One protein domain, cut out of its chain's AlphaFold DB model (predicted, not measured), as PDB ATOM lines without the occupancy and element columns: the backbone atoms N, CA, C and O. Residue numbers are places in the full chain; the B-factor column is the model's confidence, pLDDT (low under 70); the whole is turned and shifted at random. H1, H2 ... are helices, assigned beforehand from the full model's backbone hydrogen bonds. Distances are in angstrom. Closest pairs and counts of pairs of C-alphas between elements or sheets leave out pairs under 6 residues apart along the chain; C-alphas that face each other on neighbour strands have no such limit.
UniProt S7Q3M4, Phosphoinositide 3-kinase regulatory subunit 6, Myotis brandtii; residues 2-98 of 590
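AT A GLANCE: This is residues 2 to 98 of the 590 residues of the protein "Phosphoinositide 3-kinase regulatory subunit 6" of Myotis brandtii (UniProt S7Q3M4). Five helices make an up-and-down bundle in two layers, H1, H3 and H5 in one and H2 and H4 in the other, each helix running against the one before. The printed part, 97 residues, is all helix, with no named strand. It is compact, radius of gyration of the C-alphas 12.7 A, spanning 35 by 31 by 19 A.

IN THESE COORDINATES: H1, residues 2 to 12, begins at C-alpha 2 (-27.089, -25.135, -29.641). H2 is residues 14 to 33, 29.3 A; H3 37 to 53, 25.5 A; H4 59 to 72; H5 79 to 95, ending at C-alpha 95 (-11.990, -2.337, -44.146).

HOW THE PARTS SIT: H3, the hub, touches H1, H2 and H5. H2 and H3 form a hairpin, closest C-alphas Leu 28 and Ile 40, 6.1 A. H4 and H5 form another, closest C-alphas Cys 69 and Ala 83, 4.9 A. O i to N i+4 pairs are within hydrogen-bond range throughout H1, H4 and H5, in 14 of 16 in H2 and 11 of 13 in H3.

THE WHOLE: The printed part has no cut and no long link. pLDDT is under 70 at residues 2 to 6 and 10 to 11.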
ATOM      1  N   TRP A   2     -26.593 -26.518 -29.454       57.22
ATOM      2  CA  TRP A   2     -27.089 -25.135 -29.641       57.22
ATOM      3  C   TRP A   2     -26.489 -24.389 -30.847       57.22
ATOM      4  O   TRP A   2     -27.202 -23.666 -31.539       57.22
ATOM      5  N   ARG A   3     -25.203 -24.607 -31.158       64.19
ATOM      6  CA  ARG A   3     -24.505 -23.942 -32.275       64.19
ATOM      7  C   ARG A   3     -25.104 -24.254 -33.641       64.19
ATOM      8  O   ARG A   3     -25.358 -23.337 -34.410       64.19
ATOM      9  N   TRP A   4     -25.331 -25.531 -33.932       64.19
ATOM     10  CA  TRP A   4     -25.883 -25.957 -35.216       64.19
ATOM     11  C   TRP A   4     -27.258 -25.335 -35.474       64.19
ATOM     12  O   TRP A   4     -27.522 -24.763 -36.528       64.19
ATOM     13  N   SER A   5     -28.095 -25.340 -34.436       65.12
ATOM     14  CA  SER A   5     -29.404 -24.689 -34.462       65.12
ATOM     15  C   SER A   5     -29.296 -23.181 -34.713       65.12
ATOM     16  O   SER A   5     -30.165 -22.607 -35.362       65.12
ATOM     17  N   LEU A   6     -28.245 -22.523 -34.211       69.12
ATOM     18  CA  LEU A   6     -27.987 -21.102 -34.457       69.12
ATOM     19  C   LEU A   6     -27.471 -20.845 -35.876       69.12
ATOM     20  O   LEU A   6     -27.972 -19.932 -36.524       69.12
ATOM     21  N   HIS A   7     -26.544 -21.661 -36.384       70.38
ATOM     22  CA  HIS A   7     -26.072 -21.582 -37.770       70.38
ATOM     23  C   HIS A   7     -27.241 -21.735 -38.754       70.38
ATOM     24  O   HIS A   7     -27.482 -20.843 -39.565       70.38
ATOM     25  N   LYS A   8     -28.062 -22.784 -38.596       70.38
ATOM     26  CA  LYS A   8     -29.251 -22.999 -39.434       70.38
ATOM     27  C   LYS A   8     -30.294 -21.892 -39.284       70.38
ATOM     28  O   LYS A   8     -30.991 -21.577 -40.242       70.38
ATOM     29  N   LYS A   9     -30.413 -21.256 -38.109       71.94
ATOM     30  CA  LYS A   9     -31.276 -20.071 -37.934       71.94
ATOM     31  C   LYS A   9     -30.779 -18.866 -38.734       71.94
ATOM     32  O   LYS A   9     -31.615 -18.135 -39.251       71.94
ATOM     33  N   VAL A  10     -29.464 -18.666 -38.837       69.94
ATOM     34  CA  VAL A  10     -28.879 -17.604 -39.674       69.94
ATOM     35  C   VAL A  10     -29.108 -17.897 -41.150       69.94
ATOM     36  O   VAL A  10     -29.516 -17.001 -41.878       69.94
ATOM     37  N   GLU A  11     -28.913 -19.147 -41.577       68.75
ATOM     38  CA  GLU A  11     -29.155 -19.560 -42.966       68.75
ATOM     39  C   GLU A  11     -30.626 -19.395 -43.367       68.75
ATOM     40  O   GLU A  11     -30.922 -18.868 -44.436       68.75
ATOM     41  N   ARG A  12     -31.559 -19.794 -42.491       70.38
ATOM     42  CA  ARG A  12     -33.005 -19.716 -42.756       70.38
ATOM     43  C   ARG A  12     -33.574 -18.301 -42.672       70.38
ATOM     44  O   ARG A  12     -34.595 -18.031 -43.298       70.38
ATOM     45  N   ASP A  13     -32.988 -17.418 -41.861       71.00
ATOM     46  CA  ASP A  13     -33.511 -16.062 -41.664       71.00
ATOM     47  C   ASP A  13     -32.399 -15.021 -41.427       71.00
ATOM     48  O   ASP A  13     -32.208 -14.546 -40.298       71.00
ATOM     49  N   PRO A  14     -31.678 -14.608 -42.488       70.75
ATOM     50  CA  PRO A  14     -30.556 -13.676 -42.373       70.75
ATOM     51  C   PRO A  14     -30.939 -12.315 -41.787       70.75
ATOM     52  O   PRO A  14     -30.105 -11.676 -41.144       70.75
ATOM     53  N   GLY A  15     -32.202 -11.891 -41.914       71.19
ATOM     54  CA  GLY A  15     -32.703 -10.649 -41.314       71.19
ATOM     55  C   GLY A  15     -32.625 -10.626 -39.781       71.19
ATOM     56  O   GLY A  15     -32.570  -9.556 -39.176       71.19
ATOM     57  N   LYS A  16     -32.543 -11.794 -39.130       79.56
ATOM     58  CA  LYS A  16     -32.347 -11.912 -37.674       79.56
ATOM     59  C   LYS A  16     -30.881 -11.847 -37.248       79.56
ATOM     60  O   LYS A  16     -30.610 -11.780 -36.048       79.56
ATOM     61  N   SER A  17     -29.937 -11.826 -38.187       82.31
ATOM     62  CA  SER A  17     -28.502 -11.835 -37.880       82.31
ATOM     63  C   SER A  17     -28.061 -10.694 -36.955       82.31
ATOM     64  O   SER A  17     -27.362 -10.985 -35.985       82.31
ATOM     65  N   PRO A  18     -28.508  -9.427 -37.122       85.06
ATOM     66  CA  PRO A  18     -28.150  -8.359 -36.185       85.06
ATOM     67  C   PRO A  18     -28.636  -8.621 -34.751       85.06
ATOM     68  O   PRO A  18     -27.944  -8.293 -33.788       85.06
ATOM     69  N   ALA A  19     -29.817  -9.226 -34.589       86.38
ATOM     70  CA  ALA A  19     -30.343  -9.593 -33.276       86.38
ATOM     71  C   ALA A  19     -29.541 -10.747 -32.655       86.38
ATOM     72  O   ALA A  19     -29.192 -10.682 -31.478       86.38
ATOM     73  N   LEU A  20     -29.185 -11.759 -33.453       86.31
ATOM     74  CA  LEU A  20     -28.342 -12.872 -33.013       86.31
ATOM     75  C   LEU A  20     -26.948 -12.400 -32.585       86.31
ATOM     76  O   LEU A  20     -26.475 -12.810 -31.529       86.31
ATOM     77  N   VAL A  21     -26.328 -11.486 -33.337       89.50
ATOM     78  CA  VAL A  21     -25.043 -10.865 -32.972       89.50
ATOM     79  C   VAL A  21     -25.142 -10.153 -31.623       89.50
ATOM     80  O   VAL A  21     -24.275 -10.338 -30.775       89.50
ATOM     81  N   ARG A  22     -26.217  -9.391 -31.371       90.44
ATOM     82  CA  ARG A  22     -26.435  -8.729 -30.069       90.44
ATOM     83  C   ARG A  22     -26.575  -9.724 -28.921       90.44
ATOM     84  O   ARG A  22     -26.050  -9.462 -27.844       90.44
ATOM     85  N   ILE A  23     -27.291 -10.827 -29.134       90.56
ATOM     86  CA  ILE A  23     -27.469 -11.872 -28.118       90.56
ATOM     87  C   ILE A  23     -26.125 -12.537 -27.818       90.56
ATOM     88  O   ILE A  23     -25.720 -12.582 -26.664       90.56
ATOM     89  N   LEU A  24     -25.400 -12.977 -28.852       89.75
ATOM     90  CA  LEU A  24     -24.095 -13.622 -28.696       89.75
ATOM     91  C   LEU A  24     -23.078 -12.705 -28.009       89.75
ATOM     92  O   LEU A  24     -22.341 -13.165 -27.145       89.75
ATOM     93  N   LEU A  25     -23.069 -11.412 -28.346       91.88
ATOM     94  CA  LEU A  25     -22.212 -10.428 -27.684       91.88
ATOM     95  C   LEU A  25     -22.542 -10.262 -26.200       91.88
ATOM     96  O   LEU A  25     -21.622 -10.214 -25.392       91.88
ATOM     97  N   ARG A  26     -23.827 -10.212 -25.829       91.88
ATOM     98  CA  ARG A  26     -24.236 -10.133 -24.417       91.88
ATOM     99  C   ARG A  26     -23.816 -11.372 -23.634       91.88
ATOM    100  O   ARG A  26     -23.318 -11.234 -22.524       91.88
ATOM    101  N   GLU A  27     -23.987 -12.560 -24.210       90.31
ATOM    102  CA  GLU A  27     -23.557 -13.809 -23.570       90.31
ATOM    103  C   GLU A  27     -22.030 -13.886 -23.431       90.31
ATOM    104  O   GLU A  27     -21.535 -14.360 -22.415       90.31
ATOM    105  N   LEU A  28     -21.271 -13.373 -24.406       90.44
ATOM    106  CA  LEU A  28     -19.812 -13.267 -24.309       90.44
ATOM    107  C   LEU A  28     -19.363 -12.291 -23.220       90.44
ATOM    108  O   LEU A  28     -18.491 -12.631 -22.427       90.44
ATOM    109  N   GLU A  29     -19.957 -11.098 -23.171       91.12
ATOM    110  CA  GLU A  29     -19.673 -10.102 -22.130       91.12
ATOM    111  C   GLU A  29     -20.021 -10.653 -20.739       91.12
ATOM    112  O   GLU A  29     -19.265 -10.471 -19.789       91.12
ATOM    113  N   LYS A  30     -21.130 -11.390 -20.622       90.94
ATOM    114  CA  LYS A  30     -21.509 -12.082 -19.388       90.94
ATOM    115  C   LYS A  30     -20.504 -13.174 -19.009       90.94
ATOM    116  O   LYS A  30     -20.087 -13.228 -17.859       90.94
ATOM    117  N   ALA A  31     -20.086 -14.008 -19.961       87.88
ATOM    118  CA  ALA A  31     -19.119 -15.076 -19.711       87.88
ATOM    119  C   ALA A  31     -17.747 -14.537 -19.278       87.88
ATOM    120  O   ALA A  31     -17.079 -15.163 -18.458       87.88
ATOM    121  N   GLU A  32     -17.344 -13.382 -19.812       86.94
ATOM    122  CA  GLU A  32     -16.143 -12.655 -19.393       86.94
ATOM    123  C   GLU A  32     -16.271 -12.140 -17.948       86.94
ATOM    124  O   GLU A  32     -15.346 -12.308 -17.159       86.94
ATOM    125  N   LEU A  33     -17.422 -11.561 -17.579       86.44
ATOM    126  CA  LEU A  33     -17.679 -11.037 -16.229       86.44
ATOM    127  C   LEU A  33     -17.803 -12.135 -15.162       86.44
ATOM    128  O   LEU A  33     -17.341 -11.954 -14.039       86.44
ATOM    129  N   GLU A  34     -18.428 -13.261 -15.504       88.00
ATOM    130  CA  GLU A  34     -18.652 -14.404 -14.606       88.00
ATOM    131  C   GLU A  34     -17.468 -15.398 -14.594       88.00
ATOM    132  O   GLU A  34     -17.602 -16.505 -14.075       88.00
ATOM    133  N   ASP A  35     -16.330 -15.041 -15.206       79.06
ATOM    134  CA  ASP A  35     -15.127 -15.875 -15.406       79.06
ATOM    135  C   ASP A  35     -15.427 -17.300 -15.923       79.06
ATOM    136  O   ASP A  35     -14.748 -18.284 -15.618       79.06
ATOM    137  N   THR A  36     -16.465 -17.435 -16.753       82.31
ATOM    138  CA  THR A  36     -16.874 -18.721 -17.328       82.31
ATOM    139  C   THR A  36     -16.068 -18.999 -18.598       82.31
ATOM    140  O   THR A  36     -16.584 -19.030 -19.717       82.31
ATOM    141  N   ARG A  37     -14.757 -19.212 -18.442       79.25
ATOM    142  CA  ARG A  37     -13.804 -19.292 -19.570       79.25
ATOM    143  C   ARG A  37     -14.147 -20.365 -20.601       79.25
ATOM    144  O   ARG A  37     -13.998 -20.146 -21.801       79.25
ATOM    145  N   ARG A  38     -14.707 -21.490 -20.145       76.81
ATOM    146  CA  ARG A  38     -15.061 -22.650 -20.983       76.81
ATOM    147  C   ARG A  38     -16.003 -22.316 -22.146       76.81
ATOM    148  O   ARG A  38     -15.990 -23.033 -23.142       76.81
ATOM    149  N   VAL A  39     -16.811 -21.254 -22.049       79.44
ATOM    150  CA  VAL A  39     -17.778 -20.885 -23.105       79.44
ATOM    151  C   VAL A  39     -17.309 -19.746 -24.016       79.44
ATOM    152  O   VAL A  39     -17.921 -19.527 -25.061       79.44
ATOM    153  N   ILE A  40     -16.208 -19.057 -23.685       84.88
ATOM    154  CA  ILE A  40     -15.745 -17.862 -24.412       84.88
ATOM    155  C   ILE A  40     -15.377 -18.195 -25.864       84.88
ATOM    156  O   ILE A  40     -15.964 -17.639 -26.791       84.88
ATOM    157  N   ILE A  41     -14.441 -19.123 -26.081       81.19
ATOM    158  CA  ILE A  41     -13.997 -19.521 -27.431       81.19
ATOM    159  C   ILE A  41     -15.170 -20.048 -28.283       81.19
ATOM    160  O   ILE A  41     -15.348 -19.570 -29.408       81.19
ATOM    161  N   PRO A  42     -16.030 -20.955 -27.774       77.56
ATOM    162  CA  PRO A  42     -17.246 -21.385 -28.462       77.56
ATOM    163  C   PRO A  42     -18.151 -20.257 -28.959       77.56
ATOM    164  O   PRO A  42     -18.573 -20.250 -30.127       77.56
ATOM    165  N   LEU A  43     -18.463 -19.304 -28.079       82.62
ATOM    166  CA  LEU A  43     -19.328 -18.179 -28.409       82.62
ATOM    167  C   LEU A  43     -18.646 -17.247 -29.407       82.62
ATOM    168  O   LEU A  43     -19.292 -16.813 -30.357       82.62
ATOM    169  N   LEU A  44     -17.341 -17.011 -29.257       86.44
ATOM    170  CA  LEU A  44     -16.557 -16.173 -30.159       86.44
ATOM    171  C   LEU A  44     -16.500 -16.767 -31.575       86.44
ATOM    172  O   LEU A  44     -16.796 -16.079 -32.549       86.44
ATOM    173  N   HIS A  45     -16.239 -18.068 -31.711       81.44
ATOM    174  CA  HIS A  45     -16.286 -18.769 -32.998       81.44
ATOM    175  C   HIS A  45     -17.682 -18.773 -33.630       81.44
ATOM    176  O   HIS A  45     -17.812 -18.773 -34.856       81.44
ATOM    177  N   THR A  46     -18.735 -18.848 -32.815       82.44
ATOM    178  CA  THR A  46     -20.116 -18.762 -33.310       82.44
ATOM    179  C   THR A  46     -20.397 -17.344 -33.797       82.44
ATOM    180  O   THR A  46     -20.862 -17.169 -34.917       82.44
ATOM    181  N   LEU A  47     -20.024 -16.330 -33.017       87.88
ATOM    182  CA  LEU A  47     -20.149 -14.921 -33.376       87.88
ATOM    183  C   LEU A  47     -19.414 -14.596 -34.682       87.88
ATOM    184  O   LEU A  47     -20.008 -13.989 -35.569       87.88
ATOM    185  N   MET A  48     -18.171 -15.058 -34.844       87.00
ATOM    186  CA  MET A  48     -17.402 -14.861 -36.077       87.00
ATOM    187  C   MET A  48     -18.058 -15.514 -37.294       87.00
ATOM    188  O   MET A  48     -18.068 -14.923 -38.375       87.00
ATOM    189  N   TYR A  49     -18.644 -16.703 -37.131       82.81
ATOM    190  CA  TYR A  49     -19.407 -17.346 -38.200       82.81
ATOM    191  C   TYR A  49     -20.637 -16.509 -38.587       82.81
ATOM    192  O   TYR A  49     -20.835 -16.233 -39.770       82.81
ATOM    193  N   VAL A  50     -21.418 -16.036 -37.605       85.50
ATOM    194  CA  VAL A  50     -22.587 -15.173 -37.864       85.50
ATOM    195  C   VAL A  50     -22.163 -13.883 -38.565       85.50
ATOM    196  O   VAL A  50     -22.775 -13.511 -39.559       85.50
ATOM    197  N   LEU A  51     -21.096 -13.224 -38.103       88.06
ATOM    198  CA  LEU A  51     -20.584 -11.985 -38.701       88.06
ATOM    199  C   LEU A  51     -20.055 -12.177 -40.126       88.06
ATOM    200  O   LEU A  51     -20.187 -11.275 -40.939       88.06
ATOM    201  N   THR A  52     -19.498 -13.350 -40.439       86.19
ATOM    202  CA  THR A  52     -19.056 -13.691 -41.802       86.19
ATOM    203  C   THR A  52     -20.244 -13.863 -42.756       86.19
ATOM    204  O   THR A  52     -20.122 -13.634 -43.956       86.19
ATOM    205  N   LYS A  53     -21.397 -14.304 -42.243       81.38
ATOM    206  CA  LYS A  53     -22.603 -14.580 -43.040       81.38
ATOM    207  C   LYS A  53     -23.540 -13.389 -43.154       81.38
ATOM    208  O   LYS A  53     -24.168 -13.205 -44.193       81.38
ATOM    209  N   ALA A  54     -23.652 -12.610 -42.093       82.81
ATOM    210  CA  ALA A  54     -24.628 -11.547 -41.988       82.81
ATOM    211  C   ALA A  54     -24.338 -10.391 -42.950       82.81
ATOM    212  O   ALA A  54     -23.194  -9.987 -43.131       82.81
ATOM    213  N   THR A  55     -25.400  -9.808 -43.501       79.94
ATOM    214  CA  THR A  55     -25.367  -8.513 -44.190       79.94
ATOM    215  C   THR A  55     -26.075  -7.464 -43.325       79.94
ATOM    216  O   THR A  55     -26.890  -7.796 -42.461       79.94
ATOM    217  N   GLY A  56     -25.725  -6.184 -43.485       77.38
ATOM    218  CA  GLY A  56     -26.375  -5.091 -42.744       77.38
ATOM    219  C   GLY A  56     -26.051  -5.018 -41.243       77.38
ATOM    220  O   GLY A  56     -26.838  -4.475 -40.464       77.38
ATOM    221  N   ILE A  57     -24.907  -5.551 -40.803       83.62
ATOM    222  CA  ILE A  57     -24.433  -5.381 -39.422       83.62
ATOM    223  C   ILE A  57     -23.961  -3.935 -39.210       83.62
ATOM    224  O   ILE A  57     -23.134  -3.413 -39.951       83.62
ATOM    225  N   SER A  58     -24.472  -3.272 -38.168       85.38
ATOM    226  CA  SER A  58     -24.078  -1.899 -37.832       85.38
ATOM    227  C   SER A  58     -22.620  -1.819 -37.366       85.38
ATOM    228  O   SER A  58     -22.184  -2.679 -36.597       85.38
ATOM    229  N   GLN A  59     -21.920  -0.728 -37.696       86.38
ATOM    230  CA  GLN A  59     -20.537  -0.488 -37.252       86.38
ATOM    231  C   GLN A  59     -20.351  -0.577 -35.728       86.38
ATOM    232  O   GLN A  59     -19.324  -1.069 -35.268       86.38
ATOM    233  N   GLU A  60     -21.356  -0.190 -34.937       89.81
ATOM    234  CA  GLU A  60     -21.292  -0.288 -33.473       89.81
ATOM    235  C   GLU A  60     -21.141  -1.737 -32.979       89.81
ATOM    236  O   GLU A  60     -20.416  -1.998 -32.021       89.81
ATOM    237  N   LEU A  61     -21.758  -2.711 -33.661       90.81
ATOM    238  CA  LEU A  61     -21.624  -4.126 -33.300       90.81
ATOM    239  C   LEU A  61     -20.226  -4.658 -33.627       90.81
ATOM    240  O   LEU A  61     -19.646  -5.366 -32.802       90.81
ATOM    241  N   TYR A  62     -19.645  -4.273 -34.769       89.62
ATOM    242  CA  TYR A  62     -18.246  -4.591 -35.078       89.62
ATOM    243  C   TYR A  62     -17.294  -3.967 -34.053       89.62
ATOM    244  O   TYR A  62     -16.403  -4.654 -33.555       89.62
ATOM    245  N   ARG A  63     -17.520  -2.702 -33.669       91.38
ATOM    246  CA  ARG A  63     -16.699  -1.993 -32.677       91.38
ATOM    247  C   ARG A  63     -16.753  -2.657 -31.302       91.38
ATOM    248  O   ARG A  63     -15.704  -2.877 -30.700       91.38
ATOM    249  N   ARG A  64     -17.948  -3.024 -30.823       94.06
ATOM    250  CA  ARG A  64     -18.117  -3.767 -29.560       94.06
ATOM    251  C   ARG A  64     -17.457  -5.140 -29.605       94.06
ATOM    252  O   ARG A  64     -16.761  -5.495 -28.658       94.06
ATOM    253  N   THR A  65     -17.620  -5.873 -30.707       93.31
ATOM    254  CA  THR A  65     -16.974  -7.182 -30.885       93.31
ATOM    255  C   THR A  65     -15.452  -7.054 -30.854       93.31
ATOM    256  O   THR A  65     -14.783  -7.801 -30.150       93.31
ATOM    257  N   TYR A  66     -14.899  -6.070 -31.563       92.50
ATOM    258  CA  TYR A  66     -13.462  -5.812 -31.566       92.50
ATOM    259  C   TYR A  66     -12.947  -5.440 -30.169       92.50
ATOM    260  O   TYR A  66     -11.935  -5.974 -29.724       92.50
ATOM    261  N   ALA A  67     -13.662  -4.575 -29.442       93.25
ATOM    262  CA  ALA A  67     -13.299  -4.198 -28.077       93.25
ATOM    263  C   ALA A  67     -13.297  -5.399 -27.117       93.25
ATOM    264  O   ALA A  67     -12.406  -5.499 -26.279       93.25
ATOM    265  N   LEU A  68     -14.257  -6.318 -27.258       93.50
ATOM    266  CA  LEU A  68     -14.275  -7.591 -26.535       93.50
ATOM    267  C   LEU A  68     -13.036  -8.436 -26.871       93.50
ATOM    268  O   LEU A  68     -12.331  -8.849 -25.955       93.50
ATOM    269  N   CYS A  69     -12.713  -8.634 -28.156       92.00
ATOM    270  CA  CYS A  69     -11.504  -9.366 -28.553       92.00
ATOM    271  C   CYS A  69     -10.239  -8.766 -27.923       92.00
ATOM    272  O   CYS A  69      -9.401  -9.508 -27.424       92.00
ATOM    273  N   MET A  70     -10.123  -7.434 -27.877       92.25
ATOM    274  CA  MET A  70      -8.978  -6.756 -27.260       92.25
ATOM    275  C   MET A  70      -8.853  -7.027 -25.757       92.25
ATOM    276  O   MET A  70      -7.734  -7.139 -25.264       92.25
ATOM    277  N   ARG A  71      -9.965  -7.168 -25.023       92.31
ATOM    278  CA  ARG A  71      -9.920  -7.541 -23.598       92.31
ATOM    279  C   ARG A  71      -9.473  -8.989 -23.409       92.31
ATOM    280  O   ARG A  71      -8.623  -9.259 -22.562       92.31
ATOM    281  N   LEU A  72      -9.957  -9.892 -24.263       90.38
ATOM    282  CA  LEU A  72      -9.579 -11.309 -24.250       90.38
ATOM    283  C   LEU A  72      -8.088 -11.550 -24.558       90.38
ATOM    284  O   LEU A  72      -7.571 -12.609 -24.212       90.38
ATOM    285  N   LEU A  73      -7.367 -10.580 -25.139       89.44
ATOM    286  CA  LEU A  73      -5.911 -10.675 -25.342       89.44
ATOM    287  C   LEU A  73      -5.108 -10.745 -24.034       89.44
ATOM    288  O   LEU A  73      -3.957 -11.166 -24.057       89.44
ATOM    289  N   THR A  74      -5.698 -10.340 -22.906       89.31
ATOM    290  CA  THR A  74      -5.060 -10.422 -21.581       89.31
ATOM    291  C   THR A  74      -5.092 -11.829 -20.977       89.31
ATOM    292  O   THR A  74      -4.372 -12.103 -20.018       89.31
ATOM    293  N   LEU A  75      -5.908 -12.728 -21.534       87.25
ATOM    294  CA  LEU A  75      -6.040 -14.108 -21.075       87.25
ATOM    295  C   LEU A  75      -4.893 -14.989 -21.611       87.25
ATOM    296  O   LEU A  75      -4.314 -14.683 -22.656       87.25
ATOM    297  N   PRO A  76      -4.555 -16.105 -20.938       85.06
ATOM    298  CA  PRO A  76      -3.550 -17.040 -21.441       85.06
ATOM    299  C   PRO A  76      -3.987 -17.706 -22.756       85.06
ATOM    300  O   PRO A  76      -5.166 -17.712 -23.119       85.06
ATOM    301  N   ALA A  77      -3.033 -18.307 -23.470       81.56
ATOM    302  CA  ALA A  77      -3.356 -19.192 -24.586       81.56
ATOM    303  C   ALA A  77      -4.266 -20.338 -24.092       81.56
ATOM    304  O   ALA A  77      -4.059 -20.823 -22.976       81.56
ATOM    305  N   PRO A  78      -5.279 -20.759 -24.872       78.25
ATOM    306  CA  PRO A  78      -5.564 -20.402 -26.274       78.25
ATOM    307  C   PRO A  78      -6.403 -19.120 -26.487       78.25
ATOM    308  O   PRO A  78      -6.594 -18.697 -27.628       78.25
ATOM    309  N   TYR A  79      -6.925 -18.487 -25.430       83.62
ATOM    310  CA  TYR A  79      -7.920 -17.408 -25.537       83.62
ATOM    311  C   TYR A  79      -7.400 -16.180 -26.288       83.62
ATOM    312  O   TYR A  79      -8.063 -15.697 -27.208       83.62
ATOM    313  N   CYS A  80      -6.202 -15.701 -25.943       83.12
ATOM    314  CA  CYS A  80      -5.597 -14.547 -26.607       83.12
ATOM    315  C   CYS A  80      -5.271 -14.823 -28.080       83.12
ATOM    316  O   CYS A  80      -5.451 -13.942 -28.917       83.12
ATOM    317  N   THR A  81      -4.863 -16.048 -28.422       82.50
ATOM    318  CA  THR A  81      -4.573 -16.456 -29.803       82.50
ATOM    319  C   THR A  81      -5.832 -16.421 -30.662       82.50
ATOM    320  O   THR A  81      -5.834 -15.808 -31.729       82.50
ATOM    321  N   VAL A  82      -6.926 -17.017 -30.178       81.56
ATOM    322  CA  VAL A  82      -8.213 -17.012 -30.890       81.56
ATOM    323  C   VAL A  82      -8.775 -15.591 -30.987       81.56
ATOM    324  O   VAL A  82      -9.253 -15.182 -32.045       81.56
ATOM    325  N   ALA A  83      -8.697 -14.811 -29.907       86.19
ATOM    326  CA  ALA A  83      -9.164 -13.430 -29.896       86.19
ATOM    327  C   ALA A  83      -8.377 -12.536 -30.864       86.19
ATOM    328  O   ALA A  83      -8.976 -11.682 -31.521       86.19
ATOM    329  N   LEU A  84      -7.066 -12.757 -31.002       84.38
ATOM    330  CA  LEU A  84      -6.225 -12.051 -31.965       84.38
ATOM    331  C   LEU A  84      -6.631 -12.368 -33.410       84.38
ATOM    332  O   LEU A  84      -6.824 -11.434 -34.187       84.38
ATOM    333  N   ASP A  85      -6.832 -13.646 -33.755       81.94
ATOM    334  CA  ASP A  85      -7.339 -14.043 -35.082       81.94
ATOM    335  C   ASP A  85      -8.694 -13.380 -35.375       81.94
ATOM    336  O   ASP A  85      -8.889 -12.743 -36.414       81.94
ATOM    337  N   CYS A  86      -9.614 -13.427 -34.408       86.62
ATOM    338  CA  CYS A  86     -10.919 -12.785 -34.533       86.62
ATOM    339  C   CYS A  86     -10.785 -11.269 -34.746       86.62
ATOM    340  O   CYS A  86     -11.441 -10.717 -35.628       86.62
ATOM    341  N   ALA A  87      -9.920 -10.587 -33.991       87.00
ATOM    342  CA  ALA A  87      -9.680  -9.152 -34.131       87.00
ATOM    343  C   ALA A  87      -9.120  -8.782 -35.515       87.00
ATOM    344  O   ALA A  87      -9.570  -7.801 -36.114       87.00
ATOM    345  N   ILE A  88      -8.185  -9.577 -36.048       82.94
ATOM    346  CA  ILE A  88      -7.633  -9.394 -37.398       82.94
ATOM    347  C   ILE A  88      -8.744  -9.541 -38.442       82.94
ATOM    348  O   ILE A  88      -8.914  -8.657 -39.282       82.94
ATOM    349  N   ARG A  89      -9.553 -10.601 -38.344       84.31
ATOM    350  CA  ARG A  89     -10.665 -10.870 -39.270       84.31
ATOM    351  C   ARG A  89     -11.732  -9.777 -39.230       84.31
ATOM    352  O   ARG A  89     -12.210  -9.342 -40.276       84.31
ATOM    353  N   LEU A  90     -12.068  -9.275 -38.043       87.38
ATOM    354  CA  LEU A  90     -12.980  -8.138 -37.885       87.38
ATOM    355  C   LEU A  90     -12.421  -6.887 -38.555       87.38
ATOM    356  O   LEU A  90     -13.140  -6.217 -39.287       87.38
ATOM    357  N   LYS A  91     -11.131  -6.596 -38.359       84.19
ATOM    358  CA  LYS A  91     -10.479  -5.445 -38.987       84.19
ATOM    359  C   LYS A  91     -10.511  -5.545 -40.513       84.19
ATOM    360  O   LYS A  91     -10.843  -4.557 -41.167       84.19
ATOM    361  N   THR A  92     -10.235  -6.725 -41.074       83.81
ATOM    362  CA  THR A  92     -10.333  -6.949 -42.526       83.81
ATOM    363  C   THR A  92     -11.758  -6.772 -43.039       83.81
ATOM    364  O   THR A  92     -11.953  -6.083 -44.033       83.81
ATOM    365  N   GLU A  93     -12.757  -7.298 -42.328       84.56
ATOM    366  CA  GLU A  93     -14.165  -7.177 -42.723       84.56
ATOM    367  C   GLU A  93     -14.657  -5.725 -42.646       84.56
ATOM    368  O   GLU A  93     -15.381  -5.266 -43.523       84.56
ATOM    369  N   THR A  94     -14.217  -4.956 -41.644       83.44
ATOM    370  CA  THR A  94     -14.561  -3.527 -41.546       83.44
ATOM    371  C   THR A  94     -13.894  -2.668 -42.619       83.44
ATOM    372  O   THR A  94     -14.459  -1.649 -43.008       83.44
ATOM    373  N   ALA A  95     -12.703  -3.053 -43.089       84.44
ATOM    374  CA  ALA A  95     -11.990  -2.337 -44.146       84.44
ATOM    375  C   ALA A  95     -12.532  -2.681 -45.542       84.44
ATOM    376  O   ALA A  95     -12.593  -1.810 -46.408       84.44
ATOM    377  N   ALA A  96     -12.928  -3.938 -45.749       82.81
ATOM    378  CA  ALA A  96     -13.464  -4.448 -47.004       82.81
ATOM    379  C   ALA A  96     -14.627  -5.428 -46.728       82.81
ATOM    380  O   ALA A  96     -14.398  -6.640 -46.628       82.81
ATOM    381  N   PRO A  97     -15.870  -4.924 -46.606       85.06
ATOM    382  CA  PRO A  97     -17.047  -5.750 -46.328       85.06
ATOM    383  C   PRO A  97     -17.263  -6.853 -47.373       85.06
ATOM    384  O   PRO A  97     -17.133  -6.617 -48.573       85.06
ATOM    385  N   GLY A  98     -17.601  -8.062 -46.920       84.19
ATOM    386  CA  GLY A  98     -17.783  -9.255 -47.753       84.19
ATOM    387  C   GLY A  98     -16.510 -10.073 -47.991       84.19
ATOM    388  O   GLY A  98     -16.590 -11.187 -48.517       84.19
TER     389      GLY A  98